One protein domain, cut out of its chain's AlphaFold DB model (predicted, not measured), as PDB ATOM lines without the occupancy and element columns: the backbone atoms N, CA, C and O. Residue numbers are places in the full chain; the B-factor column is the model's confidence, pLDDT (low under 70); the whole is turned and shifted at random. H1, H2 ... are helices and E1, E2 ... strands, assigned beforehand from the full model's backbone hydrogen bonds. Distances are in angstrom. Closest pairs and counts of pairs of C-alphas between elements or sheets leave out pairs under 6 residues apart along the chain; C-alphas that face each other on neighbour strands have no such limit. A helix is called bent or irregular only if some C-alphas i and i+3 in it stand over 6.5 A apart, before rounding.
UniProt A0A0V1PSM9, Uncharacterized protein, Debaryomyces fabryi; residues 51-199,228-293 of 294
ATOM      1  N   ARG A  51     -59.594 -59.704 -38.732       78.00
ATOM      2  CA  ARG A  51     -58.273 -59.128 -39.010       78.00
ATOM      3  C   ARG A  51     -58.094 -57.805 -38.289       78.00
ATOM      4  O   ARG A  51     -58.928 -56.908 -38.374       78.00
ATOM      5  N   ILE A  52     -56.937 -57.656 -37.653       81.19
ATOM      6  CA  ILE A  52     -56.501 -56.412 -37.023       81.19
ATOM      7  C   ILE A  52     -55.295 -55.883 -37.790       81.19
ATOM      8  O   ILE A  52     -54.280 -56.562 -37.937       81.19
ATOM      9  N   ILE A  53     -55.399 -54.653 -38.283       84.69
ATOM     10  CA  ILE A  53     -54.352 -53.994 -39.060       84.69
ATOM     11  C   ILE A  53     -53.916 -52.743 -38.318       84.69
ATOM     12  O   ILE A  53     -54.750 -51.935 -37.930       84.69
ATOM     13  N   PHE A  54     -52.609 -52.542 -38.171       83.25
ATOM     14  CA  PHE A  54     -52.050 -51.304 -37.642       83.25
ATOM     15  C   PHE A  54     -51.272 -50.570 -38.733       83.25
ATOM     16  O   PHE A  54     -50.359 -51.132 -39.335       83.25
ATOM     17  N   LEU A  55     -51.644 -49.317 -38.984       83.44
ATOM     18  CA  LEU A  55     -51.021 -48.449 -39.975       83.44
ATOM     19  C   LEU A  55     -50.205 -47.368 -39.253       83.44
ATOM     20  O   LEU A  55     -50.795 -46.414 -38.733       83.44
ATOM     21  N   PRO A  56     -48.868 -47.505 -39.189       79.94
ATOM     22  CA  PRO A  56     -48.022 -46.555 -38.481       79.94
ATOM     23  C   PRO A  56     -48.000 -45.207 -39.205       79.94
ATOM     24  O   PRO A  56     -47.813 -45.136 -40.421       79.94
ATOM     25  N   LEU A  57     -48.152 -44.122 -38.448       78.50
ATOM     26  CA  LEU A  57     -48.044 -42.760 -38.953       78.50
ATOM     27  C   LEU A  57     -46.692 -42.168 -38.556       78.50
ATOM     28  O   LEU A  57     -46.366 -41.990 -37.386       78.50
ATOM     29  N   TRP A  58     -45.914 -41.815 -39.573       64.62
ATOM     30  CA  TRP A  58     -44.522 -41.379 -39.445       64.62
ATOM     31  C   TRP A  58     -44.346 -39.981 -38.823       64.62
ATOM     32  O   TRP A  58     -43.225 -39.578 -38.538       64.62
ATOM     33  N   PHE A  59     -45.436 -39.240 -38.591       58.12
ATOM     34  CA  PHE A  59     -45.402 -37.865 -38.072       58.12
ATOM     35  C   PHE A  59     -45.410 -37.760 -36.535       58.12
ATOM     36  O   PHE A  59     -45.192 -36.670 -36.015       58.12
ATOM     37  N   ASN A  60     -45.634 -38.856 -35.798       55.16
ATOM     38  CA  ASN A  60     -45.619 -38.867 -34.326       55.16
ATOM     39  C   ASN A  60     -44.866 -40.097 -33.803       55.16
ATOM     40  O   ASN A  60     -45.428 -41.060 -33.271       55.16
ATOM     41  N   ALA A  61     -43.575 -40.066 -34.102       56.94
ATOM     42  CA  ALA A  61     -42.649 -41.173 -34.074       56.94
ATOM     43  C   ALA A  61     -41.549 -40.865 -33.044       56.94
ATOM     44  O   ALA A  61     -40.510 -40.298 -33.376       56.94
ATOM     45  N   ASN A  62     -41.762 -41.255 -31.787       61.94
ATOM     46  CA  ASN A  62     -40.735 -41.170 -30.744       61.94
ATOM     47  C   ASN A  62     -39.832 -42.402 -30.832       61.94
ATOM     48  O   ASN A  62     -39.879 -43.303 -30.001       61.94
ATOM     49  N   TRP A  63     -39.048 -42.471 -31.908       58.50
ATOM     50  CA  TRP A  63     -38.293 -43.673 -32.281       58.50
ATOM     51  C   TRP A  63     -37.067 -43.933 -31.408       58.50
ATOM     52  O   TRP A  63     -36.602 -45.066 -31.332       58.50
ATOM     53  N   LEU A  64     -36.534 -42.890 -30.769       56.91
ATOM     54  CA  LEU A  64     -35.249 -42.944 -30.070       56.91
ATOM     55  C   LEU A  64     -35.361 -42.789 -28.552       56.91
ATOM     56  O   LEU A  64     -34.402 -43.083 -27.845       56.91
ATOM     57  N   PHE A  65     -36.508 -42.344 -28.037       62.41
ATOM     58  CA  PHE A  65     -36.667 -42.008 -26.625       62.41
ATOM     59  C   PHE A  65     -37.953 -42.597 -26.059       62.41
ATOM     60  O   PHE A  65     -38.921 -42.818 -26.788       62.41
ATOM     61  N   LYS A  66     -37.955 -42.827 -24.743       72.19
ATOM     62  CA  LYS A  66     -39.170 -43.163 -24.001       72.19
ATOM     63  C   LYS A  66     -40.176 -42.029 -24.152       72.19
ATOM     64  O   LYS A  66     -39.821 -40.858 -24.005       72.19
ATOM     65  N   SER A  67     -41.416 -42.381 -24.459       79.38
ATOM     66  CA  SER A  67     -42.481 -41.410 -24.664       79.38
ATOM     67  C   SER A  67     -43.229 -41.169 -23.369       79.38
ATOM     68  O   SER A  67     -43.660 -42.118 -22.711       79.38
ATOM     69  N   THR A  68     -43.445 -39.896 -23.058       85.06
ATOM     70  CA  THR A  68     -44.319 -39.476 -21.966       85.06
ATOM     71  C   THR A  68     -45.672 -39.059 -22.529       85.06
ATOM     72  O   THR A  68     -45.734 -38.221 -23.430       85.06
ATOM     73  N   TYR A  69     -46.753 -39.605 -21.978       85.31
ATOM     74  CA  TYR A  69     -48.125 -39.278 -22.365       85.31
ATOM     75  C   TYR A  69     -48.948 -38.776 -21.182       85.31
ATOM     76  O   TYR A  69     -48.687 -39.106 -20.025       85.31
ATOM     77  N   SER A  70     -49.968 -37.972 -21.472       84.62
ATOM     78  CA  SER A  70     -50.808 -37.354 -20.449       84.62
ATOM     79  C   SER A  70     -51.865 -38.332 -19.947       84.62
ATOM     80  O   SER A  70     -52.752 -38.761 -20.692       84.62
ATOM     81  N   PHE A  71     -51.847 -38.625 -18.648       82.00
ATOM     82  CA  PHE A  71     -52.946 -39.338 -18.009       82.00
ATOM     83  C   PHE A  71     -54.063 -38.345 -17.658       82.00
ATOM     84  O   PHE A  71     -53.777 -37.227 -17.224       82.00
ATOM     85  N   PRO A  72     -55.345 -38.699 -17.824       77.12
ATOM     86  CA  PRO A  72     -55.898 -39.944 -18.375       77.12
ATOM     87  C   PRO A  72     -56.218 -39.866 -19.878       77.12
ATOM     88  O   PRO A  72     -56.648 -40.852 -20.470       77.12
ATOM     89  N   LYS A  73     -56.048 -38.693 -20.502       80.44
ATOM     90  CA  LYS A  73     -56.519 -38.413 -21.871       80.44
ATOM     91  C   LYS A  73     -55.905 -39.328 -22.925       80.44
ATOM     92  O   LYS A  73     -56.615 -39.723 -23.845       80.44
ATOM     93  N   ASP A  74     -54.624 -39.648 -22.779       82.69
ATOM     94  CA  ASP A  74     -53.881 -40.427 -23.768       82.69
ATOM     95  C   ASP A  74     -53.938 -41.934 -23.486       82.69
ATOM     96  O   ASP A  74     -53.611 -42.737 -24.359       82.69
ATOM     97  N   LEU A  75     -54.428 -42.330 -22.302       83.06
ATOM     98  CA  LEU A  75     -54.538 -43.735 -21.917       83.06
ATOM     99  C   LEU A  75     -55.425 -44.515 -22.888       83.06
ATOM    100  O   LEU A  75     -55.050 -45.601 -23.296       83.06
ATOM    101  N   LYS A  76     -56.545 -43.939 -23.337       82.88
ATOM    102  CA  LYS A  76     -57.458 -44.594 -24.293       82.88
ATOM    103  C   LYS A  76     -56.806 -44.987 -25.624       82.88
ATOM    104  O   LYS A  76     -57.345 -45.834 -26.328       82.88
ATOM    105  N   TYR A  77     -55.701 -44.336 -25.994       83.06
ATOM    106  CA  TYR A  77     -54.972 -44.627 -27.228       83.06
ATOM    107  C   TYR A  77     -53.835 -45.625 -27.002       83.06
ATOM    108  O   TYR A  77     -53.459 -46.322 -27.938       83.06
ATOM    109  N   LEU A  78     -53.277 -45.671 -25.791       83.06
ATOM    110  CA  LEU A  78     -52.193 -46.583 -25.423       83.06
ATOM    111  C   LEU A  78     -52.730 -47.941 -24.951       83.06
ATOM    112  O   LEU A  78     -52.223 -48.982 -25.350       83.06
ATOM    113  N   ASP A  79     -53.767 -47.917 -24.116       81.56
ATOM    114  CA  ASP A  79     -54.399 -49.082 -23.515       81.56
ATOM    115  C   ASP A  79     -55.892 -48.813 -23.277       81.56
ATOM    116  O   ASP A  79     -56.325 -48.270 -22.253       81.56
ATOM    117  N   ARG A  80     -56.695 -49.187 -24.276       79.44
ATOM    118  CA  ARG A  80     -58.149 -49.034 -24.220       79.44
ATOM    119  C   ARG A  80     -58.780 -49.926 -23.153       79.44
ATOM    120  O   ARG A  80     -59.746 -49.509 -22.530       79.44
ATOM    121  N   GLU A  81     -58.234 -51.115 -22.914       77.94
ATOM    122  CA  GLU A  81     -58.775 -52.049 -21.925       77.94
ATOM    123  C   GLU A  81     -58.664 -51.478 -20.514       77.94
ATOM    124  O   GLU A  81     -59.633 -51.498 -19.754       77.94
ATOM    125  N   TYR A  82     -57.499 -50.915 -20.179       76.12
ATOM    126  CA  TYR A  82     -57.290 -50.279 -18.885       76.12
ATOM    127  C   TYR A  82     -58.103 -48.987 -18.747       76.12
ATOM    128  O   TYR A  82     -58.653 -48.712 -17.682       76.12
ATOM    129  N   PHE A  83     -58.252 -48.212 -19.825       79.94
ATOM    130  CA  PHE A  83     -59.156 -47.059 -19.833       79.94
ATOM    131  C   PHE A  83     -60.615 -47.468 -19.562       79.94
ATOM    132  O   PHE A  83     -61.284 -46.876 -18.711       79.94
ATOM    133  N   ASP A  84     -61.096 -48.513 -20.235       75.50
ATOM    134  CA  ASP A  84     -62.443 -49.045 -20.046       75.50
ATOM    135  C   ASP A  84     -62.623 -49.605 -18.625       75.50
ATOM    136  O   ASP A  84     -63.676 -49.426 -18.021       75.50
ATOM    137  N   TYR A  85     -61.597 -50.228 -18.043       76.69
ATOM    138  CA  TYR A  85     -61.624 -50.634 -16.637       76.69
ATOM    139  C   TYR A  85     -61.782 -49.435 -15.690       76.69
ATOM    140  O   TYR A  85     -62.693 -49.434 -14.862       76.69
ATOM    141  N   CYS A  86     -60.965 -48.388 -15.849       73.12
ATOM    142  CA  CYS A  86     -61.052 -47.178 -15.026       73.12
ATOM    143  C   CYS A  86     -62.440 -46.522 -15.110       73.12
ATOM    144  O   CYS A  86     -62.948 -46.024 -14.109       73.12
ATOM    145  N   THR A  87     -63.064 -46.522 -16.292       71.31
ATOM    146  CA  THR A  87     -64.420 -45.972 -16.470       71.31
ATOM    147  C   THR A  87     -65.502 -46.856 -15.845       71.31
ATOM    148  O   THR A  87     -66.393 -46.339 -15.177       71.31
ATOM    149  N   VAL A  88     -65.416 -48.183 -15.992       71.25
ATOM    150  CA  VAL A  88     -66.387 -49.122 -15.406       71.25
ATOM    151  C   VAL A  88     -66.317 -49.140 -13.879       71.25
ATOM    152  O   VAL A  88     -67.369 -49.092 -13.242       71.25
ATOM    153  N   GLU A  89     -65.123 -49.163 -13.278       68.88
ATOM    154  CA  GLU A  89     -64.998 -49.074 -11.814       68.88
ATOM    155  C   GLU A  89     -65.606 -47.781 -11.268       68.88
ATOM    156  O   GLU A  89     -66.283 -47.798 -10.241       68.88
ATOM    157  N   MET A  90     -65.410 -46.661 -11.963       64.50
ATOM    158  CA  MET A  90     -65.984 -45.384 -11.539       64.50
ATOM    159  C   MET A  90     -67.500 -45.359 -11.652       64.50
ATOM    160  O   MET A  90     -68.162 -44.879 -10.737       64.50
ATOM    161  N   ASN A  91     -68.062 -45.936 -12.713       62.62
ATOM    162  CA  ASN A  91     -69.513 -46.044 -12.871       62.62
ATOM    163  C   ASN A  91     -70.166 -46.887 -11.764       62.62
ATOM    164  O   ASN A  91     -71.316 -46.649 -11.415       62.62
ATOM    165  N   GLN A  92     -69.445 -47.852 -11.188       63.25
ATOM    166  CA  GLN A  92     -69.932 -48.635 -10.048       63.25
ATOM    167  C   GLN A  92     -69.879 -47.859  -8.720       63.25
ATOM    168  O   GLN A  92     -70.631 -48.180  -7.802       63.25
ATOM    169  N   GLN A  93     -69.010 -46.850  -8.609       58.91
ATOM    170  CA  GLN A  93     -68.823 -46.055  -7.387       58.91
ATOM    171  C   GLN A  93     -69.550 -44.699  -7.414       58.91
ATOM    172  O   GLN A  93     -69.902 -44.172  -6.358       58.91
ATOM    173  N   ASN A  94     -69.824 -44.137  -8.594       55.41
ATOM    174  CA  ASN A  94     -70.559 -42.883  -8.747       55.41
ATOM    175  C   ASN A  94     -72.068 -43.116  -8.538       55.41
ATOM    176  O   ASN A  94     -72.810 -43.395  -9.472       55.41
ATOM    177  N   SER A  95     -72.543 -42.940  -7.302       51.75
ATOM    178  CA  SER A  95     -73.976 -42.726  -7.017       51.75
ATOM    179  C   SER A  95     -74.416 -41.263  -7.227       51.75
ATOM    180  O   SER A  95     -75.578 -40.935  -6.996       51.75
ATOM    181  N   THR A  96     -73.518 -40.360  -7.644       52.84
ATOM    182  CA  THR A  96     -73.781 -38.914  -7.734       52.84
ATOM    183  C   THR A  96     -73.247 -38.300  -9.033       52.84
ATOM    184  O   THR A  96     -72.107 -38.500  -9.440       52.84
ATOM    185  N   ASN A  97     -74.122 -37.538  -9.688       52.16
ATOM    186  CA  ASN A  97     -74.162 -37.281 -11.130       52.16
ATOM    187  C   ASN A  97     -73.406 -36.006 -11.585       52.16
ATOM    188  O   ASN A  97     -73.820 -35.379 -12.555       52.16
ATOM    189  N   ASP A  98     -72.359 -35.568 -10.872       50.41
ATOM    190  CA  ASP A  98     -71.932 -34.148 -10.921       50.41
ATOM    191  C   ASP A  98     -70.509 -33.871 -11.459       50.41
ATOM    192  O   ASP A  98     -70.135 -32.722 -11.683       50.41
ATOM    193  N   PHE A  99     -69.694 -34.896 -11.725       50.53
ATOM    194  CA  PHE A  99     -68.339 -34.716 -12.269       50.53
ATOM    195  C   PHE A  99     -68.040 -35.749 -13.353       50.53
ATOM    196  O   PHE A  99     -68.482 -36.887 -13.265       50.53
ATOM    197  N   SER A 100     -67.237 -35.378 -14.361       63.41
ATOM    198  CA  SER A 100     -66.718 -36.344 -15.343       63.41
ATOM    199  C   SER A 100     -66.051 -37.506 -14.597       63.41
ATOM    200  O   SER A 100     -65.106 -37.235 -13.849       63.41
ATOM    201  N   ASP A 101     -66.491 -38.750 -14.809       64.62
ATOM    202  CA  ASP A 101     -66.130 -39.953 -14.021       64.62
ATOM    203  C   ASP A 101     -64.627 -40.083 -13.739       64.62
ATOM    204  O   ASP A 101     -64.169 -40.477 -12.670       64.62
ATOM    205  N   VAL A 102     -63.835 -39.639 -14.706       64.88
ATOM    206  CA  VAL A 102     -62.379 -39.663 -14.700       64.88
ATOM    207  C   VAL A 102     -61.739 -38.688 -13.690       64.88
ATOM    208  O   VAL A 102     -60.677 -38.972 -13.139       64.88
ATOM    209  N   LYS A 103     -62.355 -37.534 -13.411       69.81
ATOM    210  CA  LYS A 103     -61.877 -36.608 -12.364       69.81
ATOM    211  C   LYS A 103     -62.171 -37.151 -10.967       69.81
ATOM    212  O   LYS A 103     -61.332 -36.999 -10.083       69.81
ATOM    213  N   ASN A 104     -63.314 -37.818 -10.797       71.06
ATOM    214  CA  ASN A 104     -63.650 -38.503  -9.548       71.06
ATOM    215  C   ASN A 104     -62.663 -39.635  -9.264       71.06
ATOM    216  O   ASN A 104     -62.184 -39.736  -8.138       71.06
ATOM    217  N   PHE A 105     -62.261 -40.390 -10.293       73.12
ATOM    218  CA  PHE A 105     -61.206 -41.402 -10.171       73.12
ATOM    219  C   PHE A 105     -59.924 -40.829  -9.581       73.12
ATOM    220  O   PHE A 105     -59.399 -41.355  -8.604       73.12
ATOM    221  N   ILE A 106     -59.431 -39.736 -10.166       76.38
ATOM    222  CA  ILE A 106     -58.184 -39.105  -9.729       76.38
ATOM    223  C   ILE A 106     -58.321 -38.601  -8.293       76.38
ATOM    224  O   ILE A 106     -57.415 -38.812  -7.494       76.38
ATOM    225  N   LYS A 107     -59.455 -37.985  -7.950       78.31
ATOM    226  CA  LYS A 107     -59.702 -37.501  -6.592       78.31
ATOM    227  C   LYS A 107     -59.690 -38.641  -5.571       78.31
ATOM    228  O   LYS A 107     -58.947 -38.558  -4.602       78.31
ATOM    229  N   LEU A 108     -60.435 -39.720  -5.819       78.44
ATOM    230  CA  LEU A 108     -60.459 -40.903  -4.949       78.44
ATOM    231  C   LEU A 108     -59.071 -41.529  -4.806       78.44
ATOM    232  O   LEU A 108     -58.640 -41.865  -3.709       78.44
ATOM    233  N   LEU A 109     -58.340 -41.641  -5.915       79.56
ATOM    234  CA  LEU A 109     -57.000 -42.207  -5.909       79.56
ATOM    235  C   LEU A 109     -56.026 -41.375  -5.061       79.56
ATOM    236  O   LEU A 109     -55.182 -41.942  -4.368       79.56
ATOM    237  N   ILE A 110     -56.151 -40.047  -5.084       79.44
ATOM    238  CA  ILE A 110     -55.353 -39.147  -4.245       79.44
ATOM    239  C   ILE A 110     -55.772 -39.257  -2.774       79.44
ATOM    240  O   ILE A 110     -54.921 -39.496  -1.913       79.44
ATOM    241  N   ASP A 111     -57.065 -39.082  -2.499       77.62
ATOM    242  CA  ASP A 111     -57.605 -38.920  -1.146       77.62
ATOM    243  C   ASP A 111     -57.557 -40.226  -0.343       77.62
ATOM    244  O   ASP A 111     -57.245 -40.202   0.850       77.62
ATOM    245  N   GLU A 112     -57.823 -41.363  -0.991       81.25
ATOM    246  CA  GLU A 112     -57.890 -42.670  -0.340       81.25
ATOM    247  C   GLU A 112     -56.599 -43.465  -0.542       81.25
ATOM    248  O   GLU A 112     -55.984 -43.907   0.419       81.25
ATOM    249  N   ASN A 113     -56.113 -43.655  -1.766       82.81
ATOM    250  CA  ASN A 113     -55.010 -44.600  -1.975       82.81
ATOM    251  C   ASN A 113     -53.632 -43.976  -1.715       82.81
ATOM    252  O   ASN A 113     -52.851 -44.496  -0.915       82.81
ATOM    253  N   ILE A 114     -53.325 -42.850  -2.363       83.94
ATOM    254  CA  ILE A 114     -52.007 -42.211  -2.261       83.94
ATOM    255  C   ILE A 114     -51.781 -41.652  -0.860       83.94
ATOM    256  O   ILE A 114     -50.726 -41.900  -0.276       83.94
ATOM    257  N   LYS A 115     -52.755 -40.922  -0.304       82.50
ATOM    258  CA  LYS A 115     -52.618 -40.312   1.023       82.50
ATOM    259  C   LYS A 115     -52.307 -41.350   2.097       82.50
ATOM    260  O   LYS A 115     -51.345 -41.172   2.846       82.50
ATOM    261  N   TYR A 116     -53.077 -42.440   2.163       83.44
ATOM    262  CA  TYR A 116     -52.834 -43.480   3.160       83.44
ATOM    263  C   TYR A 116     -51.521 -44.215   2.911       83.44
ATOM    264  O   TYR A 116     -50.802 -44.476   3.874       83.44
ATOM    265  N   LYS A 117     -51.147 -44.469   1.650       84.25
ATOM    266  CA  LYS A 117     -49.867 -45.118   1.355       84.25
ATOM    267  C   LYS A 117     -48.673 -44.252   1.754       84.25
ATOM    268  O   LYS A 117     -47.717 -44.749   2.332       84.25
ATOM    269  N   VAL A 118     -48.736 -42.944   1.515       83.25
ATOM    270  CA  VAL A 118     -47.685 -42.010   1.944       83.25
ATOM    271  C   VAL A 118     -47.606 -41.921   3.469       83.25
ATOM    272  O   VAL A 118     -46.510 -41.963   4.022       83.25
ATOM    273  N   LEU A 119     -48.746 -41.862   4.163       80.25
ATOM    274  CA  LEU A 119     -48.787 -41.903   5.629       80.25
ATOM    275  C   LEU A 119     -48.188 -43.195   6.198       80.25
ATOM    276  O   LEU A 119     -47.458 -43.141   7.187       80.25
ATOM    277  N   GLU A 120     -48.478 -44.335   5.570       83.31
ATOM    278  CA  GLU A 120     -47.906 -45.631   5.932       83.31
ATOM    279  C   GLU A 120     -46.371 -45.581   5.853       83.31
ATOM    280  O   GLU A 120     -45.709 -45.798   6.870       83.31
ATOM    281  N   GLU A 121     -45.804 -45.189   4.708       82.62
ATOM    282  CA  GLU A 121     -44.345 -45.103   4.518       82.62
ATOM    283  C   GLU A 121     -43.673 -44.122   5.500       82.62
ATOM    284  O   GLU A 121     -42.625 -44.417   6.081       82.62
ATOM    285  N   LEU A 122     -44.302 -42.972   5.769       78.56
ATOM    286  CA  LEU A 122     -43.810 -42.016   6.767       78.56
ATOM    287  C   LEU A 122     -43.802 -42.596   8.183       78.56
ATOM    288  O   LEU A 122     -42.876 -42.343   8.956       78.56
ATOM    289  N   SER A 123     -44.841 -43.354   8.540       76.69
ATOM    290  CA  SER A 123     -44.985 -43.945   9.874       76.69
ATOM    291  C   SER A 123     -43.970 -45.063  10.140       76.69
ATOM    292  O   SER A 123     -43.535 -45.247  11.285       76.69
ATOM    293  N   LEU A 124     -43.553 -45.767   9.082       80.31
ATOM    294  CA  LEU A 124     -42.510 -46.789   9.122       80.31
ATOM    295  C   LEU A 124     -41.114 -46.178   9.327       80.31
ATOM    296  O   LEU A 124     -40.240 -46.820   9.916       80.31
ATOM    297  N   ASN A 125     -40.896 -44.923   8.923       79.06
ATOM    298  CA  ASN A 125     -39.609 -44.260   9.096       79.06
ATOM    299  C   ASN A 125     -39.380 -43.804  10.554       79.06
ATOM    300  O   ASN A 125     -39.970 -42.843  11.060       79.06
ATOM    301  N   ASN A 126     -38.442 -44.472  11.232       75.38
ATOM    302  CA  ASN A 126     -38.105 -44.209  12.635       75.38
ATOM    303  C   ASN A 126     -37.615 -42.772  12.903       75.38
ATOM    304  O   ASN A 126     -37.860 -42.250  13.994       75.38
ATOM    305  N   SER A 127     -36.921 -42.139  11.954       71.88
ATOM    306  CA  SER A 127     -36.390 -40.778  12.113       71.88
ATOM    307  C   SER A 127     -37.520 -39.750  12.117       71.88
ATOM    308  O   SER A 127     -37.592 -38.908  13.013       71.88
ATOM    309  N   ILE A 128     -38.466 -39.891  11.188       72.06
ATOM    310  CA  ILE A 128     -39.651 -39.028  11.086       72.06
ATOM    311  C   ILE A 128     -40.542 -39.208  12.314       72.06
ATOM    312  O   ILE A 128     -40.964 -38.227  12.927       72.06
ATOM    313  N   ARG A 129     -40.763 -40.457  12.746       72.12
ATOM    314  CA  ARG A 129     -41.567 -40.751  13.940       72.12
ATOM    315  C   ARG A 129     -41.021 -40.065  15.195       72.12
ATOM    316  O   ARG A 129     -41.798 -39.555  16.000       72.12
ATOM    317  N   LYS A 130     -39.694 -40.038  15.358       71.31
ATOM    318  CA  LYS A 130     -39.027 -39.344  16.471       71.31
ATOM    319  C   LYS A 130     -39.137 -37.823  16.355       71.31
ATOM    320  O   LYS A 130     -39.312 -37.162  17.375       71.31
ATOM    321  N   MET A 131     -39.051 -37.288  15.138       68.88
ATOM    322  CA  MET A 131     -39.041 -35.848  14.881       68.88
ATOM    323  C   MET A 131     -40.421 -35.198  15.044       68.88
ATOM    324  O   MET A 131     -40.530 -34.146  15.670       68.88
ATOM    325  N   PHE A 132     -41.477 -35.833  14.532       65.38
ATOM    326  CA  PHE A 132     -42.808 -35.222  14.467       65.38
ATOM    327  C   PHE A 132     -43.781 -35.658  15.557       65.38
ATOM    328  O   PHE A 132     -44.833 -35.047  15.664       65.38
ATOM    329  N   LYS A 133     -43.453 -36.683  16.360       64.69
ATOM    330  CA  LYS A 133     -44.301 -37.193  17.458       64.69
ATOM    331  C   LYS A 133     -45.774 -37.350  17.031       64.69
ATOM    332  O   LYS A 133     -46.605 -36.496  17.314       64.69
ATOM    333  N   LEU A 134     -46.067 -38.466  16.357       62.16
ATOM    334  CA  LEU A 134     -47.391 -38.849  15.833       62.16
ATOM    335  C   LEU A 134     -48.574 -38.451  16.753       62.16
ATOM    336  O   LEU A 134     -48.464 -38.594  17.976       62.16
ATOM    337  N   PRO A 135     -49.730 -38.040  16.189       54.59
ATOM    338  CA  PRO A 135     -50.142 -38.193  14.786       54.59
ATOM    339  C   PRO A 135     -49.764 -37.013  13.875       54.59
ATOM    340  O   PRO A 135     -49.833 -35.855  14.273       54.59
ATOM    341  N   LEU A 136     -49.404 -37.330  12.628       65.44
ATOM    342  CA  LEU A 136     -49.119 -36.357  11.572       65.44
ATOM    343  C   LEU A 136     -50.420 -35.929  10.882       65.44
ATOM    344  O   LEU A 136     -51.151 -36.775  10.364       65.44
ATOM    345  N   GLY A 137     -50.694 -34.624  10.851       64.12
ATOM    346  CA  GLY A 137     -51.717 -34.055   9.979       64.12
ATOM    347  C   GLY A 137     -51.125 -33.833   8.591       64.12
ATOM    348  O   GLY A 137     -50.079 -33.200   8.465       64.12
ATOM    349  N   ILE A 138     -51.769 -34.362   7.553       67.44
ATOM    350  CA  ILE A 138     -51.362 -34.120   6.168       67.44
ATOM    351  C   ILE A 138     -52.517 -33.478   5.415       67.44
ATOM    352  O   ILE A 138     -53.569 -34.109   5.239       67.44
ATOM    353  N   ASP A 139     -52.267 -32.259   4.941       66.38
ATOM    354  CA  ASP A 139     -53.174 -31.551   4.050       66.38
ATOM    355  C   ASP A 139     -52.704 -31.647   2.603       66.38
ATOM    356  O   ASP A 139     -51.539 -31.419   2.252       66.38
ATOM    357  N   LEU A 140     -53.670 -32.015   1.767       60.78
ATOM    358  CA  LEU A 140     -53.559 -32.028   0.323       60.78
ATOM    359  C   LEU A 140     -53.838 -30.625  -0.178       60.78
ATOM    360  O   LEU A 140     -54.974 -30.295  -0.521       60.78
ATOM    361  N   ASP A 141     -52.785 -29.827  -0.296       56.62
ATOM    362  CA  ASP A 141     -52.825 -28.807  -1.328       56.62
ATOM    363  C   ASP A 141     -52.760 -29.554  -2.669       56.62
ATOM    364  O   ASP A 141     -51.713 -29.983  -3.158       56.62
ATOM    365  N   THR A 142     -53.930 -29.695  -3.292       54.47
ATOM    366  CA  THR A 142     -54.147 -30.381  -4.568       54.47
ATOM    367  C   THR A 142     -53.435 -29.785  -5.799       54.47
ATOM    368  O   THR A 142     -53.305 -30.531  -6.775       54.47
ATOM    369  N   PRO A 143     -52.940 -28.520  -5.864       55.81
ATOM    370  CA  PRO A 143     -52.542 -27.951  -7.154       55.81
ATOM    371  C   PRO A 143     -51.244 -28.522  -7.747       55.81
ATOM    372  O   PRO A 143     -50.938 -28.217  -8.898       55.81
ATOM    373  N   LYS A 144     -50.481 -29.351  -7.017       71.75
ATOM    374  CA  LYS A 144     -49.196 -29.897  -7.498       71.75
ATOM    375  C   LYS A 144     -49.215 -31.380  -7.884       71.75
ATOM    376  O   LYS A 144     -48.171 -31.914  -8.253       71.75
ATOM    377  N   PHE A 145     -50.369 -32.045  -7.847       82.81
ATOM    378  CA  PHE A 145     -50.452 -33.441  -8.278       82.81
ATOM    379  C   PHE A 145     -50.341 -33.569  -9.806       82.81
ATOM    380  O   PHE A 145     -51.074 -32.919 -10.554       82.81
ATOM    381  N   LYS A 146     -49.438 -34.432 -10.279       87.31
ATOM    382  CA  LYS A 146     -49.265 -34.772 -11.699       87.31
ATOM    383  C   LYS A 146     -49.234 -36.282 -11.864       87.31
ATOM    384  O   LYS A 146     -48.558 -36.962 -11.103       87.31
ATOM    385  N   ILE A 147     -49.915 -36.780 -12.888       87.81
ATOM    386  CA  ILE A 147     -49.939 -38.193 -13.273       87.81
ATOM    387  C   ILE A 147     -49.718 -38.304 -14.783       87.81
ATOM    388  O   ILE A 147     -50.265 -37.516 -15.558       87.81
ATOM    389  N   TRP A 148     -48.880 -39.244 -15.207       90.75
ATOM    390  CA  TRP A 148     -48.513 -39.446 -16.607       90.75
ATOM    391  C   TRP A 148     -48.199 -40.914 -16.897       90.75
ATOM    392  O   TRP A 148     -48.083 -41.739 -15.993       90.75
ATOM    393  N   LEU A 149     -48.084 -41.234 -18.180       89.06
ATOM    394  CA  LEU A 149     -47.706 -42.551 -18.683       89.06
ATOM    395  C   LEU A 149     -46.299 -42.464 -19.269       89.06
ATOM    396  O   LEU A 149     -46.016 -41.522 -20.008       89.06
ATOM    397  N   GLU A 150     -45.438 -43.431 -18.978       88.81
ATOM    398  CA  GLU A 150     -44.101 -43.543 -19.570       88.81
ATOM    399  C   GLU A 150     -43.967 -44.895 -20.273       88.81
ATOM    400  O   GLU A 150     -44.144 -45.941 -19.654       88.81
ATOM    401  N   THR A 151     -43.676 -44.901 -21.577       87.00
ATOM    402  CA  THR A 151     -43.478 -46.159 -22.310       87.00
ATOM    403  C   THR A 151     -42.098 -46.747 -22.035       87.00
ATOM    404  O   THR A 151     -41.089 -46.040 -22.023       87.00
ATOM    405  N   LYS A 152     -42.029 -48.072 -21.863       85.62
ATOM    406  CA  LYS A 152     -40.759 -48.793 -21.663       85.62
ATOM    407  C   LYS A 152     -39.917 -48.828 -22.937       85.62
ATOM    408  O   LYS A 152     -38.689 -48.818 -22.867       85.62
ATOM    409  N   TYR A 153     -40.591 -48.821 -24.083       83.56
ATOM    410  CA  TYR A 153     -40.006 -48.867 -25.417       83.56
ATOM    411  C   TYR A 153     -40.374 -47.613 -26.228       83.56
ATOM    412  O   TYR A 153     -41.366 -46.945 -25.901       83.56
ATOM    413  N   PRO A 154     -39.618 -47.296 -27.298       82.31
ATOM    414  CA  PRO A 154     -40.038 -46.331 -28.313       82.31
ATOM    415  C   PRO A 154     -41.453 -46.634 -28.798       82.31
ATOM    416  O   PRO A 154     -41.829 -47.797 -28.879       82.31
ATOM    417  N   SER A 155     -42.243 -45.624 -29.135       82.81
ATOM    418  CA  SER A 155     -43.639 -45.825 -29.535       82.81
ATOM    419  C   SER A 155     -43.960 -45.152 -30.859       82.81
ATOM    420  O   SER A 155     -43.384 -44.127 -31.239       82.81
ATOM    421  N   VAL A 156     -44.911 -45.750 -31.571       84.00
ATOM    422  CA  VAL A 156     -45.438 -45.239 -32.831       84.00
ATOM    423  C   VAL A 156     -46.941 -45.070 -32.717       84.00
ATOM    424  O   VAL A 156     -47.662 -45.968 -32.284       84.00
ATOM    425  N   SER A 157     -47.406 -43.898 -33.135       85.00
ATOM    426  CA  SER A 157     -48.832 -43.629 -33.275       85.00
ATOM    427  C   SER A 157     -49.312 -44.065 -34.654       85.00
ATOM    428  O   SER A 157     -48.591 -43.929 -35.642       85.00
ATOM    429  N   GLY A 158     -50.537 -44.561 -34.742       85.44
ATOM    430  CA  GLY A 158     -51.098 -45.020 -36.001       85.44
ATOM    431  C   GLY A 158     -52.601 -45.218 -35.948       85.44
ATOM    432  O   GLY A 158     -53.242 -45.041 -34.910       85.44
ATOM    433  N   ILE A 159     -53.158 -45.600 -37.092       86.06
ATOM    434  CA  ILE A 159     -54.562 -45.989 -37.205       86.06
ATOM    435  C   ILE A 159     -54.623 -47.509 -37.128       86.06
ATOM    436  O   ILE A 159     -54.009 -48.202 -37.938       86.06
ATOM    437  N   GLN A 160     -55.367 -48.025 -36.158       87.25
ATOM    438  CA  GLN A 160     -55.729 -49.428 -36.093       87.25
ATOM    439  C   GLN A 160     -57.099 -49.628 -36.738       87.25
ATOM    440  O   GLN A 160     -58.050 -48.916 -36.421       87.25
ATOM    441  N   ILE A 161     -57.186 -50.596 -37.643       84.50
ATOM    442  CA  ILE A 161     -58.413 -51.012 -38.311       84.50
ATOM    443  C   ILE A 161     -58.707 -52.434 -37.847       84.50
ATOM    444  O   ILE A 161     -57.948 -53.353 -38.155       84.50
ATOM    445  N   ASN A 162     -59.795 -52.600 -37.105       84.56
ATOM    446  CA  ASN A 162     -60.315 -53.896 -36.696       84.56
ATOM    447  C   ASN A 162     -61.445 -54.271 -37.651       84.56
ATOM    448  O   ASN A 162     -62.378 -53.491 -37.843       84.56
ATOM    449  N   MET A 163     -61.340 -55.439 -38.266       83.50
ATOM    450  CA  MET A 163     -62.357 -56.008 -39.137       83.50
ATOM    451  C   MET A 163     -62.841 -57.290 -38.478       83.50
ATOM    452  O   MET A 163     -62.053 -58.218 -38.308       83.50
ATOM    453  N   GLU A 164     -64.108 -57.313 -38.089       84.88
ATOM    454  CA  GLU A 164     -64.716 -58.433 -37.369       84.88
ATOM    455  C   GLU A 164     -65.927 -58.937 -38.150       84.88
ATOM    456  O   GLU A 164     -66.717 -58.139 -38.667       84.88
ATOM    457  N   ASN A 165     -66.090 -60.250 -38.235       78.62
ATOM    458  CA  ASN A 165     -67.213 -60.900 -38.890       78.62
ATOM    459  C   ASN A 165     -68.055 -61.661 -37.863       78.62
ATOM    460  O   ASN A 165     -67.909 -62.863 -37.655       78.62
ATOM    461  N   ASN A 166     -68.986 -60.947 -37.234       73.69
ATOM    462  CA  ASN A 166     -69.865 -61.524 -36.227       73.69
ATOM    463  C   ASN A 166     -71.133 -62.063 -36.897       73.69
ATOM    464  O   ASN A 166     -72.016 -61.297 -37.284       73.69
ATOM    465  N   ASN A 167     -71.238 -63.390 -37.023       63.69
ATOM    466  CA  ASN A 167     -72.433 -64.093 -37.514       63.69
ATOM    467  C   ASN A 167     -72.970 -63.563 -38.863       63.69
ATOM    468  O   ASN A 167     -74.178 -63.417 -39.049       63.69
ATOM    469  N   GLY A 168     -72.070 -63.256 -39.804       65.75
ATOM    470  CA  GLY A 168     -72.414 -62.761 -41.143       65.75
ATOM    471  C   GLY A 168     -72.575 -61.241 -41.246       65.75
ATOM    472  O   GLY A 168     -72.803 -60.730 -42.344       65.75
ATOM    473  N   VAL A 169     -72.425 -60.505 -40.141       70.81
ATOM    474  CA  VAL A 169     -72.329 -59.042 -40.149       70.81
ATOM    475  C   VAL A 169     -70.861 -58.649 -40.063       70.81
ATOM    476  O   VAL A 169     -70.229 -58.730 -39.009       70.81
ATOM    477  N   SER A 170     -70.320 -58.190 -41.189       79.19
ATOM    478  CA  SER A 170     -68.983 -57.607 -41.236       79.19
ATOM    479  C   SER A 170     -69.001 -56.197 -40.652       79.19
ATOM    480  O   SER A 170     -69.716 -55.321 -41.142       79.19
ATOM    481  N   SER A 171     -68.183 -55.962 -39.633       82.06
ATOM    482  CA  SER A 171     -67.972 -54.650 -39.033       82.06
ATOM    483  C   SER A 171     -66.526 -54.208 -39.235       82.06
ATOM    484  O   SER A 171     -65.598 -55.015 -39.207       82.06
ATOM    485  N   VAL A 172     -66.336 -52.914 -39.491       81.94
ATOM    486  CA  VAL A 172     -65.013 -52.301 -39.616       81.94
ATOM    487  C   VAL A 172     -64.955 -51.139 -38.644       81.94
ATOM    488  O   VAL A 172     -65.709 -50.176 -38.778       81.94
ATOM    489  N   ASN A 173     -64.064 -51.229 -37.665       84.06
ATOM    490  CA  ASN A 173     -63.826 -50.186 -36.683       84.06
ATOM    491  C   ASN A 173     -62.431 -49.600 -36.889       84.06
ATOM    492  O   ASN A 173     -61.460 -50.334 -37.056       84.06
ATOM    493  N   MET A 174     -62.331 -48.274 -36.875       85.00
ATOM    494  CA  MET A 174     -61.063 -47.564 -36.995       85.00
ATOM    495  C   MET A 174     -60.826 -46.745 -35.735       85.00
ATOM    496  O   MET A 174     -61.687 -45.978 -35.307       85.00
ATOM    497  N   GLY A 175     -59.641 -46.887 -35.153       84.06
ATOM    498  CA  GLY A 175     -59.247 -46.176 -33.946       84.06
ATOM    499  C   GLY A 175     -57.820 -45.669 -34.038       84.06
ATOM    500  O   GLY A 175     -56.957 -46.300 -34.644       84.06
ATOM    501  N   TRP A 176     -57.560 -44.524 -33.417       85.25
ATOM    502  CA  TRP A 176     -56.190 -44.086 -33.180       85.25
ATOM    503  C   TRP A 176     -55.575 -44.921 -32.058       85.25
ATOM    504  O   TRP A 176     -56.194 -45.064 -31.003       85.25
ATOM    505  N   VAL A 177     -54.373 -45.454 -32.273       85.50
ATOM    506  CA  VAL A 177     -53.670 -46.303 -31.304       85.50
ATOM    507  C   VAL A 177     -52.193 -45.927 -31.251       85.50
ATOM    508  O   VAL A 177     -51.581 -45.584 -32.264       85.50
ATOM    509  N   ILE A 178     -51.615 -45.997 -30.057       84.69
ATOM    510  CA  ILE A 178     -50.187 -45.838 -29.802       84.69
ATOM    511  C   ILE A 178     -49.641 -47.217 -29.447       84.69
ATOM    512  O   ILE A 178     -50.047 -47.794 -28.443       84.69
ATOM    513  N   LYS A 179     -48.721 -47.745 -30.259       82.56
ATOM    514  CA  LYS A 179     -48.083 -49.042 -30.002       82.56
ATOM    515  C   LYS A 179     -46.617 -48.868 -29.592       82.56
ATOM    516  O   LYS A 179     -45.873 -48.197 -30.316       82.56
ATOM    517  N   PRO A 180     -46.182 -49.456 -28.465       81.94
ATOM    518  CA  PRO A 180     -44.767 -49.568 -28.139       81.94
ATOM    519  C   PRO A 180     -44.075 -50.560 -29.088       81.94
ATOM    520  O   PRO A 180     -44.637 -51.581 -29.476       81.94
ATOM    521  N   LEU A 181     -42.846 -50.241 -29.485       78.56
ATOM    522  CA  LEU A 181     -42.001 -51.013 -30.389       78.56
ATOM    523  C   LEU A 181     -41.018 -51.849 -29.571       78.56
ATOM    524  O   LEU A 181     -39.870 -51.460 -29.346       78.56
ATOM    525  N   ASN A 182     -41.463 -53.020 -29.126       77.50
ATOM    526  CA  ASN A 182     -40.565 -54.005 -28.540       77.50
ATOM    527  C   ASN A 182     -39.851 -54.772 -29.668       77.50
ATOM    528  O   ASN A 182     -40.328 -55.792 -30.156       77.50
ATOM    529  N   PHE A 183     -38.698 -54.270 -30.120       70.94
ATOM    530  CA  PHE A 183     -37.955 -54.884 -31.228       70.94
ATOM    531  C   PHE A 183     -37.596 -56.354 -30.978       70.94
ATOM    532  O   PHE A 183     -37.571 -57.135 -31.924       70.94
ATOM    533  N   ASN A 184     -37.379 -56.754 -29.721       72.06
ATOM    534  CA  ASN A 184     -37.087 -58.147 -29.390       72.06
ATOM    535  C   ASN A 184     -38.298 -59.053 -29.630       72.06
ATOM    536  O   ASN A 184     -38.126 -60.151 -30.156       72.06
ATOM    537  N   SER A 185     -39.513 -58.609 -29.283       70.69
ATOM    538  CA  SER A 185     -40.722 -59.375 -29.601       70.69
ATOM    539  C   SER A 185     -40.967 -59.395 -31.107       70.69
ATOM    540  O   SER A 185     -41.137 -60.466 -31.661       70.69
ATOM    541  N   ILE A 186     -40.828 -58.257 -31.797       70.25
ATOM    542  CA  ILE A 186     -41.025 -58.167 -33.254       70.25
ATOM    543  C   ILE A 186     -40.075 -59.106 -34.013       70.25
ATOM    544  O   ILE A 186     -40.492 -59.779 -34.953       70.25
ATOM    545  N   ILE A 187     -38.797 -59.164 -33.621       69.69
ATOM    546  CA  ILE A 187     -37.823 -60.076 -34.234       69.69
ATOM    547  C   ILE A 187     -38.193 -61.526 -33.927       69.69
ATOM    548  O   ILE A 187     -38.155 -62.357 -34.829       69.69
ATOM    549  N   ASN A 188     -38.568 -61.840 -32.684       68.00
ATOM    550  CA  ASN A 188     -39.007 -63.187 -32.322       68.00
ATOM    551  C   ASN A 188     -40.242 -63.610 -33.124       68.00
ATOM    552  O   ASN A 188     -40.223 -64.686 -33.711       68.00
ATOM    553  N   ASP A 189     -41.258 -62.756 -33.226       68.00
ATOM    554  CA  ASP A 189     -42.485 -63.013 -33.982       68.00
ATOM    555  C   ASP A 189     -42.180 -63.193 -35.469       68.00
ATOM    556  O   ASP A 189     -42.675 -64.120 -36.103       68.00
ATOM    557  N   ALA A 190     -41.300 -62.361 -36.034       68.75
ATOM    558  CA  ALA A 190     -40.856 -62.500 -37.416       68.75
ATOM    559  C   ALA A 190     -40.089 -63.814 -37.649       68.75
ATOM    560  O   ALA A 190     -40.277 -64.454 -38.682       68.75
ATOM    561  N   LEU A 191     -39.251 -64.242 -36.700       67.38
ATOM    562  CA  LEU A 191     -38.533 -65.518 -36.768       67.38
ATOM    563  C   LEU A 191     -39.474 -66.719 -36.615       67.38
ATOM    564  O   LEU A 191     -39.277 -67.723 -37.298       67.38
ATOM    565  N   VAL A 192     -40.502 -66.618 -35.769       68.38
ATOM    566  CA  VAL A 192     -41.561 -67.630 -35.635       68.38
ATOM    567  C   VAL A 192     -42.382 -67.713 -36.926       68.38
ATOM    568  O   VAL A 192     -42.553 -68.802 -37.468       68.38
ATOM    569  N   LEU A 193     -42.811 -66.576 -37.482       65.81
ATOM    570  CA  LEU A 193     -43.539 -66.505 -38.758       65.81
ATOM    571  C   LEU A 193     -42.707 -67.017 -39.942       65.81
ATOM    572  O   LEU A 193     -43.252 -67.615 -40.866       65.81
ATOM    573  N   ALA A 194     -41.389 -66.815 -39.910       66.75
ATOM    574  CA  ALA A 194     -40.459 -67.371 -40.889       66.75
ATOM    575  C   ALA A 194     -40.150 -68.865 -40.659       66.75
ATOM    576  O   ALA A 194     -39.394 -69.451 -41.433       66.75
ATOM    577  N   GLY A 195     -40.694 -69.484 -39.603       63.16
ATOM    578  CA  GLY A 195     -40.445 -70.885 -39.245       63.16
ATOM    579  C   GLY A 195     -39.024 -71.163 -38.740       63.16
ATOM    580  O   GLY A 195     -38.614 -72.318 -38.661       63.16
ATOM    581  N   LEU A 196     -38.260 -70.118 -38.412       71.25
ATOM    582  CA  LEU A 196     -36.862 -70.193 -37.973       71.25
ATOM    583  C   LEU A 196     -36.723 -70.337 -36.452       71.25
ATOM    584  O   LEU A 196     -35.643 -70.665 -35.963       71.25
ATOM    585  N   LYS A 197     -37.807 -70.109 -35.703       55.72
ATOM    586  CA  LYS A 197     -37.875 -70.326 -34.257       55.72
ATOM    587  C   LYS A 197     -39.122 -71.140 -33.910       55.72
ATOM    588  O   LYS A 197     -40.234 -70.733 -34.224       55.72
ATOM    589  N   LEU A 198     -38.929 -72.276 -33.241       53.31
ATOM    590  CA  LEU A 198     -39.990 -73.096 -32.645       53.31
ATOM    591  C   LEU A 198     -40.117 -72.744 -31.157       53.31
ATOM    592  O   LEU A 198     -39.890 -73.595 -30.300       53.31
ATOM    593  N   ASP A 199     -40.417 -71.487 -30.830       49.78
ATOM    594  CA  ASP A 199     -40.902 -71.212 -29.477       49.78
ATOM    595  C   ASP A 199     -42.388 -71.548 -29.444       49.78
ATOM    596  O   ASP A 199     -43.156 -71.140 -30.319       49.78
ATOM    597  N   ILE A 228     -57.324 -57.670 -16.142       61.06
ATOM    598  CA  ILE A 228     -56.357 -56.717 -16.691       61.06
ATOM    599  C   ILE A 228     -55.035 -57.453 -16.867       61.06
ATOM    600  O   ILE A 228     -54.509 -58.021 -15.912       61.06
ATOM    601  N   ASN A 229     -54.483 -57.422 -18.079       64.06
ATOM    602  CA  ASN A 229     -53.129 -57.910 -18.313       64.06
ATOM    603  C   ASN A 229     -52.137 -57.151 -17.412       64.06
ATOM    604  O   ASN A 229     -52.030 -55.929 -17.491       64.06
ATOM    605  N   THR A 230     -51.417 -57.870 -16.558       66.56
ATOM    606  CA  THR A 230     -50.455 -57.298 -15.609       66.56
ATOM    607  C   THR A 230     -49.141 -56.894 -16.280       66.56
ATOM    608  O   THR A 230     -48.448 -56.001 -15.792       66.56
ATOM    609  N   ASN A 231     -48.808 -57.493 -17.427       72.06
ATOM    610  CA  ASN A 231     -47.602 -57.181 -18.179       72.06
ATOM    611  C   ASN A 231     -47.863 -56.037 -19.166       72.06
ATOM    612  O   ASN A 231     -48.220 -56.252 -20.325       72.06
ATOM    613  N   LYS A 232     -47.714 -54.802 -18.680       81.06
ATOM    614  CA  LYS A 232     -47.852 -53.588 -19.489       81.06
ATOM    615  C   LYS A 232     -46.494 -53.100 -20.000       81.06
ATOM    616  O   LYS A 232     -45.513 -53.030 -19.255       81.06
ATOM    617  N   ASP A 233     -46.471 -52.650 -21.252       82.94
ATOM    618  CA  ASP A 233     -45.305 -52.028 -21.906       82.94
ATOM    619  C   ASP A 233     -45.115 -50.540 -21.542       82.94
ATOM    620  O   ASP A 233     -44.333 -49.810 -22.162       82.94
ATOM    621  N   TYR A 234     -45.835 -50.073 -20.526       85.00
ATOM    622  CA  TYR A 234     -45.768 -48.719 -20.000       85.00
ATOM    623  C   TYR A 234     -45.929 -48.733 -18.481       85.00
ATOM    624  O   TYR A 234     -46.494 -49.667 -17.912       85.00
ATOM    625  N   ASP A 235     -45.456 -47.668 -17.850       87.25
ATOM    626  CA  ASP A 235     -45.611 -47.416 -16.426       87.25
ATOM    627  C   ASP A 235     -46.522 -46.197 -16.226       87.25
ATOM    628  O   ASP A 235     -46.450 -45.214 -16.967       87.25
ATOM    629  N   VAL A 236     -47.402 -46.254 -15.224       88.25
ATOM    630  CA  VAL A 236     -48.191 -45.092 -14.782       88.25
ATOM    631  C   VAL A 236     -47.445 -44.474 -13.614       88.25
ATOM    632  O   VAL A 236     -47.274 -45.123 -12.585       88.25
ATOM    633  N   LEU A 237     -46.998 -43.234 -13.772       89.69
ATOM    634  CA  LEU A 237     -46.215 -42.509 -12.780       89.69
ATOM    635  C   LEU A 237     -47.002 -41.320 -12.254       89.69
ATOM    636  O   LEU A 237     -47.761 -40.685 -12.987       89.69
ATOM    637  N   PHE A 238     -46.788 -40.992 -10.986       90.19
ATOM    638  CA  PHE A 238     -47.382 -39.819 -10.372       90.19
ATOM    639  C   PHE A 238     -46.423 -39.141  -9.398       90.19
ATOM    640  O   PHE A 238     -45.553 -39.772  -8.798       90.19
ATOM    641  N   THR A 239     -46.614 -37.840  -9.225       90.62
ATOM    642  CA  THR A 239     -45.915 -37.021  -8.234       90.62
ATOM    643  C   THR A 239     -46.889 -36.090  -7.553       90.62
ATOM    644  O   THR A 239     -47.824 -35.594  -8.187       90.62
ATOM    645  N   GLY A 240     -46.616 -35.773  -6.300       87.06
ATOM    646  CA  GLY A 240     -47.329 -34.722  -5.602       87.06
ATOM    647  C   GLY A 240     -46.515 -34.156  -4.457       87.06
ATOM    648  O   GLY A 240     -45.401 -34.598  -4.165       87.06
ATOM    649  N   GLU A 241     -47.108 -33.162  -3.816       85.56
ATOM    650  CA  GLU A 241     -46.576 -32.550  -2.612       85.56
ATOM    651  C   GLU A 241     -47.666 -32.523  -1.543       85.56
ATOM    652  O   GLU A 241     -48.838 -32.296  -1.840       85.56
ATOM    653  N   PHE A 242     -47.268 -32.763  -0.303       82.31
ATOM    654  CA  PHE A 242     -48.114 -32.687   0.874       82.31
ATOM    655  C   PHE A 242     -47.539 -31.666   1.841       82.31
ATOM    656  O   PHE A 242     -46.332 -31.646   2.081       82.31
ATOM    657  N   LYS A 243     -48.405 -30.864   2.457       81.12
ATOM    658  CA  LYS A 243     -47.997 -30.015   3.576       81.12
ATOM    659  C   LYS A 243     -48.139 -30.796   4.869       81.12
ATOM    660  O   LYS A 243     -49.207 -31.335   5.169       81.12
ATOM    661  N   ILE A 244     -47.050 -30.864   5.623       77.25
ATOM    662  CA  ILE A 244     -47.027 -31.541   6.912       77.25
ATOM    663  C   ILE A 244     -47.392 -30.543   7.996       77.25
ATOM    664  O   ILE A 244     -46.753 -29.498   8.143       77.25
ATOM    665  N   LYS A 245     -48.388 -30.919   8.792       76.06
ATOM    666  CA  LYS A 245     -48.819 -30.187   9.973       76.06
ATOM    667  C   LYS A 245     -48.483 -30.965  11.239       76.06
ATOM    668  O   LYS A 245     -48.630 -32.188  11.303       76.06
ATOM    669  N   ASP A 246     -48.031 -30.238  12.255       69.06
ATOM    670  CA  ASP A 246     -47.834 -30.782  13.600       69.06
ATOM    671  C   ASP A 246     -49.184 -31.087  14.283       69.06
ATOM    672  O   ASP A 246     -50.246 -30.687  13.804       69.06
ATOM    673  N   LYS A 247     -49.156 -31.708  15.467       68.88
ATOM    674  CA  LYS A 247     -50.320 -31.945  16.339       68.88
ATOM    675  C   LYS A 247     -51.148 -30.679  16.612       68.88
ATOM    676  O   LYS A 247     -52.345 -30.769  16.874       68.88
ATOM    677  N   TYR A 248     -50.520 -29.506  16.537       70.00
ATOM    678  CA  TYR A 248     -51.149 -28.192  16.704       70.00
ATOM    679  C   TYR A 248     -51.647 -27.566  15.390       70.00
ATOM    680  O   TYR A 248     -51.984 -26.388  15.376       70.00
ATOM    681  N   GLN A 249     -51.676 -28.324  14.287       69.06
ATOM    682  CA  GLN A 249     -52.075 -27.871  12.946       69.06
ATOM    683  C   GLN A 249     -51.179 -26.778  12.334       69.06
ATOM    684  O   GLN A 249     -51.553 -26.142  11.350       69.06
ATOM    685  N   VAL A 250     -49.977 -26.580  12.880       71.25
ATOM    686  CA  VAL A 250     -48.981 -25.642  12.346       71.25
ATOM    687  C   VAL A 250     -48.192 -26.323  11.231       71.25
ATOM    688  O   VAL A 250     -47.679 -27.426  11.437       71.25
ATOM    689  N   GLU A 251     -48.100 -25.675  10.068       73.25
ATOM    690  CA  GLU A 251     -47.303 -26.144   8.930       73.25
ATOM    691  C   GLU A 251     -45.814 -26.161   9.306       73.25
ATOM    692  O   GLU A 251     -45.278 -25.169   9.794       73.25
ATOM    693  N   LYS A 252     -45.160 -27.314   9.128       74.88
ATOM    694  CA  LYS A 252     -43.743 -27.516   9.476       74.88
ATOM    695  C   LYS A 252     -42.852 -27.824   8.277       74.88
ATOM    696  O   LYS A 252     -41.633 -27.736   8.384       74.88
ATOM    697  N   GLY A 253     -43.429 -28.214   7.148       77.06
ATOM    698  CA  GLY A 253     -42.648 -28.537   5.964       77.06
ATOM    699  C   GLY A 253     -43.474 -29.114   4.830       77.06
ATOM    700  O   GLY A 253     -44.674 -29.374   4.967       77.06
ATOM    701  N   THR A 254     -42.794 -29.339   3.713       82.75
ATOM    702  CA  THR A 254     -43.362 -29.897   2.489       82.75
ATOM    703  C   THR A 254     -42.759 -31.268   2.218       82.75
ATOM    704  O   THR A 254     -41.545 -31.446   2.219       82.75
ATOM    705  N   LEU A 255     -43.618 -32.247   1.971       84.31
ATOM    706  CA  LEU A 255     -43.256 -33.598   1.580       84.31
ATOM    707  C   LEU A 255     -43.520 -33.785   0.094       84.31
ATOM    708  O   LEU A 255     -44.671 -33.776  -0.333       84.31
ATOM    709  N   SER A 256     -42.473 -34.010  -0.677       87.25
ATOM    710  CA  SER A 256     -42.559 -34.388  -2.080       87.25
ATOM    711  C   SER A 256     -42.491 -35.904  -2.208       87.25
ATOM    712  O   SER A 256     -41.686 -36.564  -1.553       87.25
ATOM    713  N   TYR A 257     -43.326 -36.477  -3.066       87.19
ATOM    714  CA  TYR A 257     -43.317 -37.914  -3.324       87.19
ATOM    715  C   TYR A 257     -43.457 -38.200  -4.812       87.19
ATOM    716  O   TYR A 257     -44.100 -37.458  -5.562       87.19
ATOM    717  N   LYS A 258     -42.876 -39.325  -5.219       89.75
ATOM    718  CA  LYS A 258     -43.025 -39.917  -6.542       89.75
ATOM    719  C   LYS A 258     -43.397 -41.382  -6.383       89.75
ATOM    720  O   LYS A 258     -42.770 -42.120  -5.625       89.75
ATOM    721  N   GLY A 259     -44.409 -41.810  -7.120       88.38
ATOM    722  CA  GLY A 259     -44.855 -43.192  -7.123       88.38
ATOM    723  C   GLY A 259     -45.203 -43.691  -8.513       88.38
ATOM    724  O   GLY A 259     -45.214 -42.938  -9.489       88.38
ATOM    725  N   MET A 260     -45.466 -44.989  -8.584       89.38
ATOM    726  CA  MET A 260     -45.934 -45.683  -9.775       89.38
ATOM    727  C   MET A 260     -47.096 -46.608  -9.443       89.38
ATOM    728  O   MET A 260     -47.290 -46.973  -8.281       89.38
ATOM    729  N   PHE A 261     -47.855 -47.004 -10.461       86.69
ATOM    730  CA  PHE A 261     -48.849 -48.061 -10.303       86.69
ATOM    731  C   PHE A 261     -48.219 -49.406 -10.646       86.69
ATOM    732  O   PHE A 261     -47.636 -49.583 -11.714       86.69
ATOM    733  N   ASP A 262     -48.360 -50.356  -9.734       82.00
ATOM    734  CA  ASP A 262     -48.056 -51.758  -9.941       82.00
ATOM    735  C   ASP A 262     -49.316 -52.484 -10.416       82.00
ATOM    736  O   ASP A 262     -50.238 -52.763  -9.641       82.00
ATOM    737  N   PHE A 263     -49.340 -52.803 -11.708       78.81
ATOM    738  CA  PHE A 263     -50.448 -53.513 -12.340       78.81
ATOM    739  C   PHE A 263     -50.679 -54.915 -11.755       78.81
ATOM    740  O   PHE A 263     -51.795 -55.425 -11.821       78.81
ATOM    741  N   SER A 264     -49.665 -55.520 -11.130       74.81
ATOM    742  CA  SER A 264     -49.770 -56.838 -10.486       74.81
ATOM    743  C   SER A 264     -50.610 -56.796  -9.209       74.81
ATOM    744  O   SER A 264     -51.171 -57.808  -8.795       74.81
ATOM    745  N   HIS A 265     -50.715 -55.619  -8.588       78.12
ATOM    746  CA  HIS A 265     -51.355 -55.425  -7.290       78.12
ATOM    747  C   HIS A 265     -52.503 -54.413  -7.349       78.12
ATOM    748  O   HIS A 265     -52.827 -53.801  -6.336       78.12
ATOM    749  N   LEU A 266     -53.179 -54.259  -8.497       73.88
ATOM    750  CA  LEU A 266     -54.325 -53.343  -8.629       73.88
ATOM    751  C   LEU A 266     -55.431 -53.597  -7.594       73.88
ATOM    752  O   LEU A 266     -56.104 -52.666  -7.168       73.88
ATOM    753  N   MET A 267     -55.594 -54.839  -7.135       69.56
ATOM    754  CA  MET A 267     -56.593 -55.184  -6.116       69.56
ATOM    755  C   MET A 267     -56.243 -54.660  -4.711       69.56
ATOM    756  O   MET A 267     -57.114 -54.613  -3.845       69.56
ATOM    757  N   ILE A 268     -54.990 -54.264  -4.464       67.69
ATOM    758  CA  ILE A 268     -54.498 -53.786  -3.167       67.69
ATOM    759  C   ILE A 268     -54.123 -52.311  -3.318       67.69
ATOM    760  O   ILE A 268     -53.186 -51.973  -4.034       67.69
ATOM    761  N   ASN A 269     -54.858 -51.410  -2.660       69.38
ATOM    762  CA  ASN A 269     -54.646 -49.957  -2.754       69.38
ATOM    763  C   ASN A 269     -54.547 -49.425  -4.201       69.38
ATOM    764  O   ASN A 269     -53.790 -48.490  -4.461       69.38
ATOM    765  N   ARG A 270     -55.280 -50.026  -5.151       74.88
ATOM    766  CA  ARG A 270     -55.227 -49.677  -6.585       74.88
ATOM    767  C   ARG A 270     -53.827 -49.786  -7.204       74.88
ATOM    768  O   ARG A 270     -53.521 -49.093  -8.169       74.88
ATOM    769  N   GLY A 271     -52.967 -50.642  -6.646       75.88
ATOM    770  CA  GLY A 271     -51.595 -50.836  -7.112       75.88
ATOM    771  C   GLY A 271     -50.669 -49.658  -6.814       75.88
ATOM    772  O   GLY A 271     -49.589 -49.573  -7.388       75.88
ATOM    773  N   VAL A 272     -51.057 -48.720  -5.946       84.94
ATOM    774  CA  VAL A 272     -50.241 -47.539  -5.645       84.94
ATOM    775  C   VAL A 272     -48.968 -47.938  -4.894       84.94
ATOM    776  O   VAL A 272     -49.018 -48.449  -3.774       84.94
ATOM    777  N   LYS A 273     -47.811 -47.636  -5.490       86.44
ATOM    778  CA  LYS A 273     -46.484 -47.851  -4.905       86.44
ATOM    779  C   LYS A 273     -45.693 -46.546  -4.883       86.44
ATOM    780  O   LYS A 273     -45.512 -45.913  -5.919       86.44
ATOM    781  N   ILE A 274     -45.186 -46.155  -3.716       86.69
ATOM    782  CA  ILE A 274     -44.276 -45.008  -3.585       86.69
ATOM    783  C   ILE A 274     -42.848 -45.482  -3.866       86.69
ATOM    784  O   ILE A 274     -42.431 -46.518  -3.355       86.69
ATOM    785  N   ILE A 275     -42.131 -44.762  -4.730       86.00
ATOM    786  CA  ILE A 275     -40.760 -45.094  -5.147       86.00
ATOM    787  C   ILE A 275     -39.754 -44.187  -4.450       86.00
ATOM    788  O   ILE A 275     -38.700 -44.646  -4.032       86.00
ATOM    789  N   GLU A 276     -40.073 -42.900  -4.369       86.31
ATOM    790  CA  GLU A 276     -39.181 -41.876  -3.842       86.31
ATOM    791  C   GLU A 276     -39.995 -40.923  -2.982       86.31
ATOM    792  O   GLU A 276     -41.131 -40.559  -3.317       86.31
ATOM    793  N   MET A 277     -39.414 -40.540  -1.854       84.75
ATOM    794  CA  MET A 277     -40.048 -39.623  -0.927       84.75
ATOM    795  C   MET A 277     -38.991 -38.724  -0.301       84.75
ATOM    796  O   MET A 277     -38.032 -39.194   0.308       84.75
ATOM    797  N   ASP A 278     -39.209 -37.423  -0.427       84.06
ATOM    798  CA  ASP A 278     -38.329 -36.377   0.062       84.06
ATOM    799  C   ASP A 278     -39.127 -35.426   0.948       84.06
ATOM    800  O   ASP A 278     -40.226 -34.999   0.601       84.06
ATOM    801  N   MET A 279     -38.563 -35.040   2.083       79.62
ATOM    802  CA  MET A 279     -39.161 -34.052   2.973       79.62
ATOM    803  C   MET A 279     -38.259 -32.838   3.090       79.62
ATOM    804  O   MET A 279     -37.069 -32.962   3.358       79.62
ATOM    805  N   ILE A 280     -38.845 -31.661   2.924       81.56
ATOM    806  CA  ILE A 280     -38.197 -30.373   3.116       81.56
ATOM    807  C   ILE A 280     -38.841 -29.719   4.334       81.56
ATOM    808  O   ILE A 280     -40.036 -29.423   4.332       81.56
ATOM    809  N   LEU A 281     -38.050 -29.521   5.382       79.00
ATOM    810  CA  LEU A 281     -38.483 -28.843   6.598       79.00
ATOM    811  C   LEU A 281     -38.139 -27.361   6.547       79.00
ATOM    812  O   LEU A 281     -37.010 -27.009   6.204       79.00
ATOM    813  N   GLU A 282     -39.104 -26.523   6.919       68.94
ATOM    814  CA  GLU A 282     -38.882 -25.091   7.102       68.94
ATOM    815  C   GLU A 282     -38.450 -24.839   8.543       68.94
ATOM    816  O   GLU A 282     -39.193 -25.085   9.495       68.94
ATOM    817  N   THR A 283     -37.214 -24.379   8.704       66.25
ATOM    818  CA  THR A 283     -36.675 -23.958   9.999       66.25
ATOM    819  C   THR A 283     -36.842 -22.443  10.141       66.25
ATOM    820  O   THR A 283     -36.842 -21.724   9.144       66.25
ATOM    821  N   ASN A 284     -36.950 -21.936  11.375       61.50
ATOM    822  CA  ASN A 284     -37.213 -20.517  11.683       61.50
ATOM    823  C   ASN A 284     -36.170 -19.512  11.125       61.50
ATOM    824  O   ASN A 284     -36.355 -18.308  11.278       61.50
ATOM    825  N   GLU A 285     -35.093 -19.978  10.485       56.75
ATOM    826  CA  GLU A 285     -33.948 -19.178  10.028       56.75
ATOM    827  C   GLU A 285     -33.695 -19.266   8.510       56.75
ATOM    828  O   GLU A 285     -32.572 -19.098   8.051       56.75
ATOM    829  N   SER A 286     -34.728 -19.474   7.686       54.94
ATOM    830  CA  SER A 286     -34.598 -19.542   6.207       54.94
ATOM    831  C   SER A 286     -33.742 -20.712   5.692       54.94
ATOM    832  O   SER A 286     -33.410 -20.769   4.508       54.94
ATOM    833  N   GLU A 287     -33.384 -21.650   6.567       54.81
ATOM    834  CA  GLU A 287     -32.680 -22.876   6.215       54.81
ATOM    835  C   GLU A 287     -33.678 -24.008   5.968       54.81
ATOM    836  O   GLU A 287     -34.554 -24.295   6.792       54.81
ATOM    837  N   TYR A 288     -33.513 -24.667   4.823       65.19
ATOM    838  CA  TYR A 288     -34.297 -25.825   4.418       65.19
ATOM    839  C   TYR A 288     -33.479 -27.090   4.638       65.19
ATOM    840  O   TYR A 288     -32.427 -27.269   4.019       65.19
ATOM    841  N   ILE A 289     -33.977 -28.002   5.471       67.00
ATOM    842  CA  ILE A 289     -33.335 -29.308   5.639       67.00
ATOM    843  C   ILE A 289     -34.071 -30.321   4.767       67.00
ATOM    844  O   ILE A 289     -35.250 -30.603   4.994       67.00
ATOM    845  N   LYS A 290     -33.366 -30.866   3.767       73.00
ATOM    846  CA  LYS A 290     -33.876 -31.927   2.896       73.00
ATOM    847  C   LYS A 290     -33.541 -33.299   3.482       73.00
ATOM    848  O   LYS A 290     -32.373 -33.657   3.615       73.00
ATOM    849  N   TYR A 291     -34.568 -34.086   3.763       68.81
ATOM    850  CA  TYR A 291     -34.469 -35.477   4.182       68.81
ATOM    851  C   TYR A 291     -34.929 -36.385   3.053       68.81
ATOM    852  O   TYR A 291     -36.078 -36.299   2.623       68.81
ATOM    853  N   LYS A 292     -34.051 -37.289   2.618       76.19
ATOM    854  CA  LYS A 292     -34.446 -38.410   1.768       76.19
ATOM    855  C   LYS A 292     -35.020 -39.522   2.644       76.19
ATOM    856  O   LYS A 292     -34.362 -39.965   3.586       76.19
ATOM    857  N   ILE A 293     -36.249 -39.933   2.359       69.50
ATOM    858  CA  ILE A 293     -37.016 -40.906   3.151       69.50
ATOM    859  C   ILE A 293     -36.979 -42.279   2.481       69.50
ATOM    860  O   ILE A 293     -36.811 -43.279   3.181       69.50
TER     861      ILE A 293
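AT A GLANCE: This is residues 51 to 199 and 228 to 293 of the 294 residues of an uncharacterized protein of Debaryomyces fabryi (UniProt A0A0V1PSM9). Two strongly twisted sheets stand end to end in a loose, elongated model: the larger, E2 E3 E4 E7 E8 E9 E10, curls round the helix arm H3b, and the smaller, E1 E5 E6, lies towards the other end. H2 and H3a meet in a corner to one side, and H5 lies off both sheets. The printed part has 215 residues, with five named helices and ten named strands in the order E1 E2 H1 H2 H3 H4 E3 E4 E5 E6 H5 E7 E8 E9 E10, a mixed class. The neighbour strands in both sheets are antiparallel; the radius of gyration of the C-alphas is 22.2 A and the spans are 71 by 44 by 33 A.

IN THESE COORDINATES: Find C-alpha 51 at (-58.273, -59.128, -39.010), where E1 begins; it runs to residue 62 and bends by 92 degrees at residue 59. Next come E2, residues 68 to 70, H1, 75 to 78, and H2, 80 to 93, 20.2 A long. H3, residues 101 to 124, was assigned as one helix by its hydrogen bonds but is bent, with C-alphas 111 and 114 6.6 A apart; its arms are H3a, 101 to 111, and H3b, 114 to 124. Then follow H4, 126 to 132, E3, 137 to 139, E4, 146 to 151, E5, 155 to 166, E6, 169 to 180, 31.5 A, and H5, 183 to 193. Beyond the cut look for E7, 234 to 245, 35.4 A, E8, 251 to 261, E9, 272 to 282, and E10, 288 to 292, ending at C-alpha 292 (-34.446, -38.410, 1.768).

HOW THE PARTS SIT: Begin at E7: E3 and E4 are on one side, E8 on the other; see N 148 and O 237, 2.9 A, and N 242 and O 255, 2.8 A. E7 E8 E9 E10 form a meander, each strand the antiparallel neighbour of the one before. E2 is beside E4, with N 69 and O 149 2.8 A apart. H3b is on this sheet, its closest C-alphas to E9 being Ile 114 and Val 272, 6.6 A; H4 only grazes it. H2 touches H3a about perpendicular, 76 degrees, the closest C-alphas being Met 90 and Asp 101, 6.0 A. In the smaller sheet, N 53 and O 161 are 2.9 A apart, and the hairpin E5 and E6 has N 160 and O 175 at 2.8 A. H1 is on that sheet, height 6.1 A. In H2, H3a, H3b, H4 and H5 every O i to N i+4 pair is within hydrogen-bond range.

THE WHOLE: The C-alphas farthest apart, Gly 168 and Glu 285, are 77.4 A apart. Residues 200 to 227 are not printed, and C-alphas 199 and 228 are 24.7 A apart across the cut. Of the links that are printed whole, none is long. Mean pLDDT of the printed part is 74.9; 69 residues are under 70, among them 89 to 103 and 131 to 143.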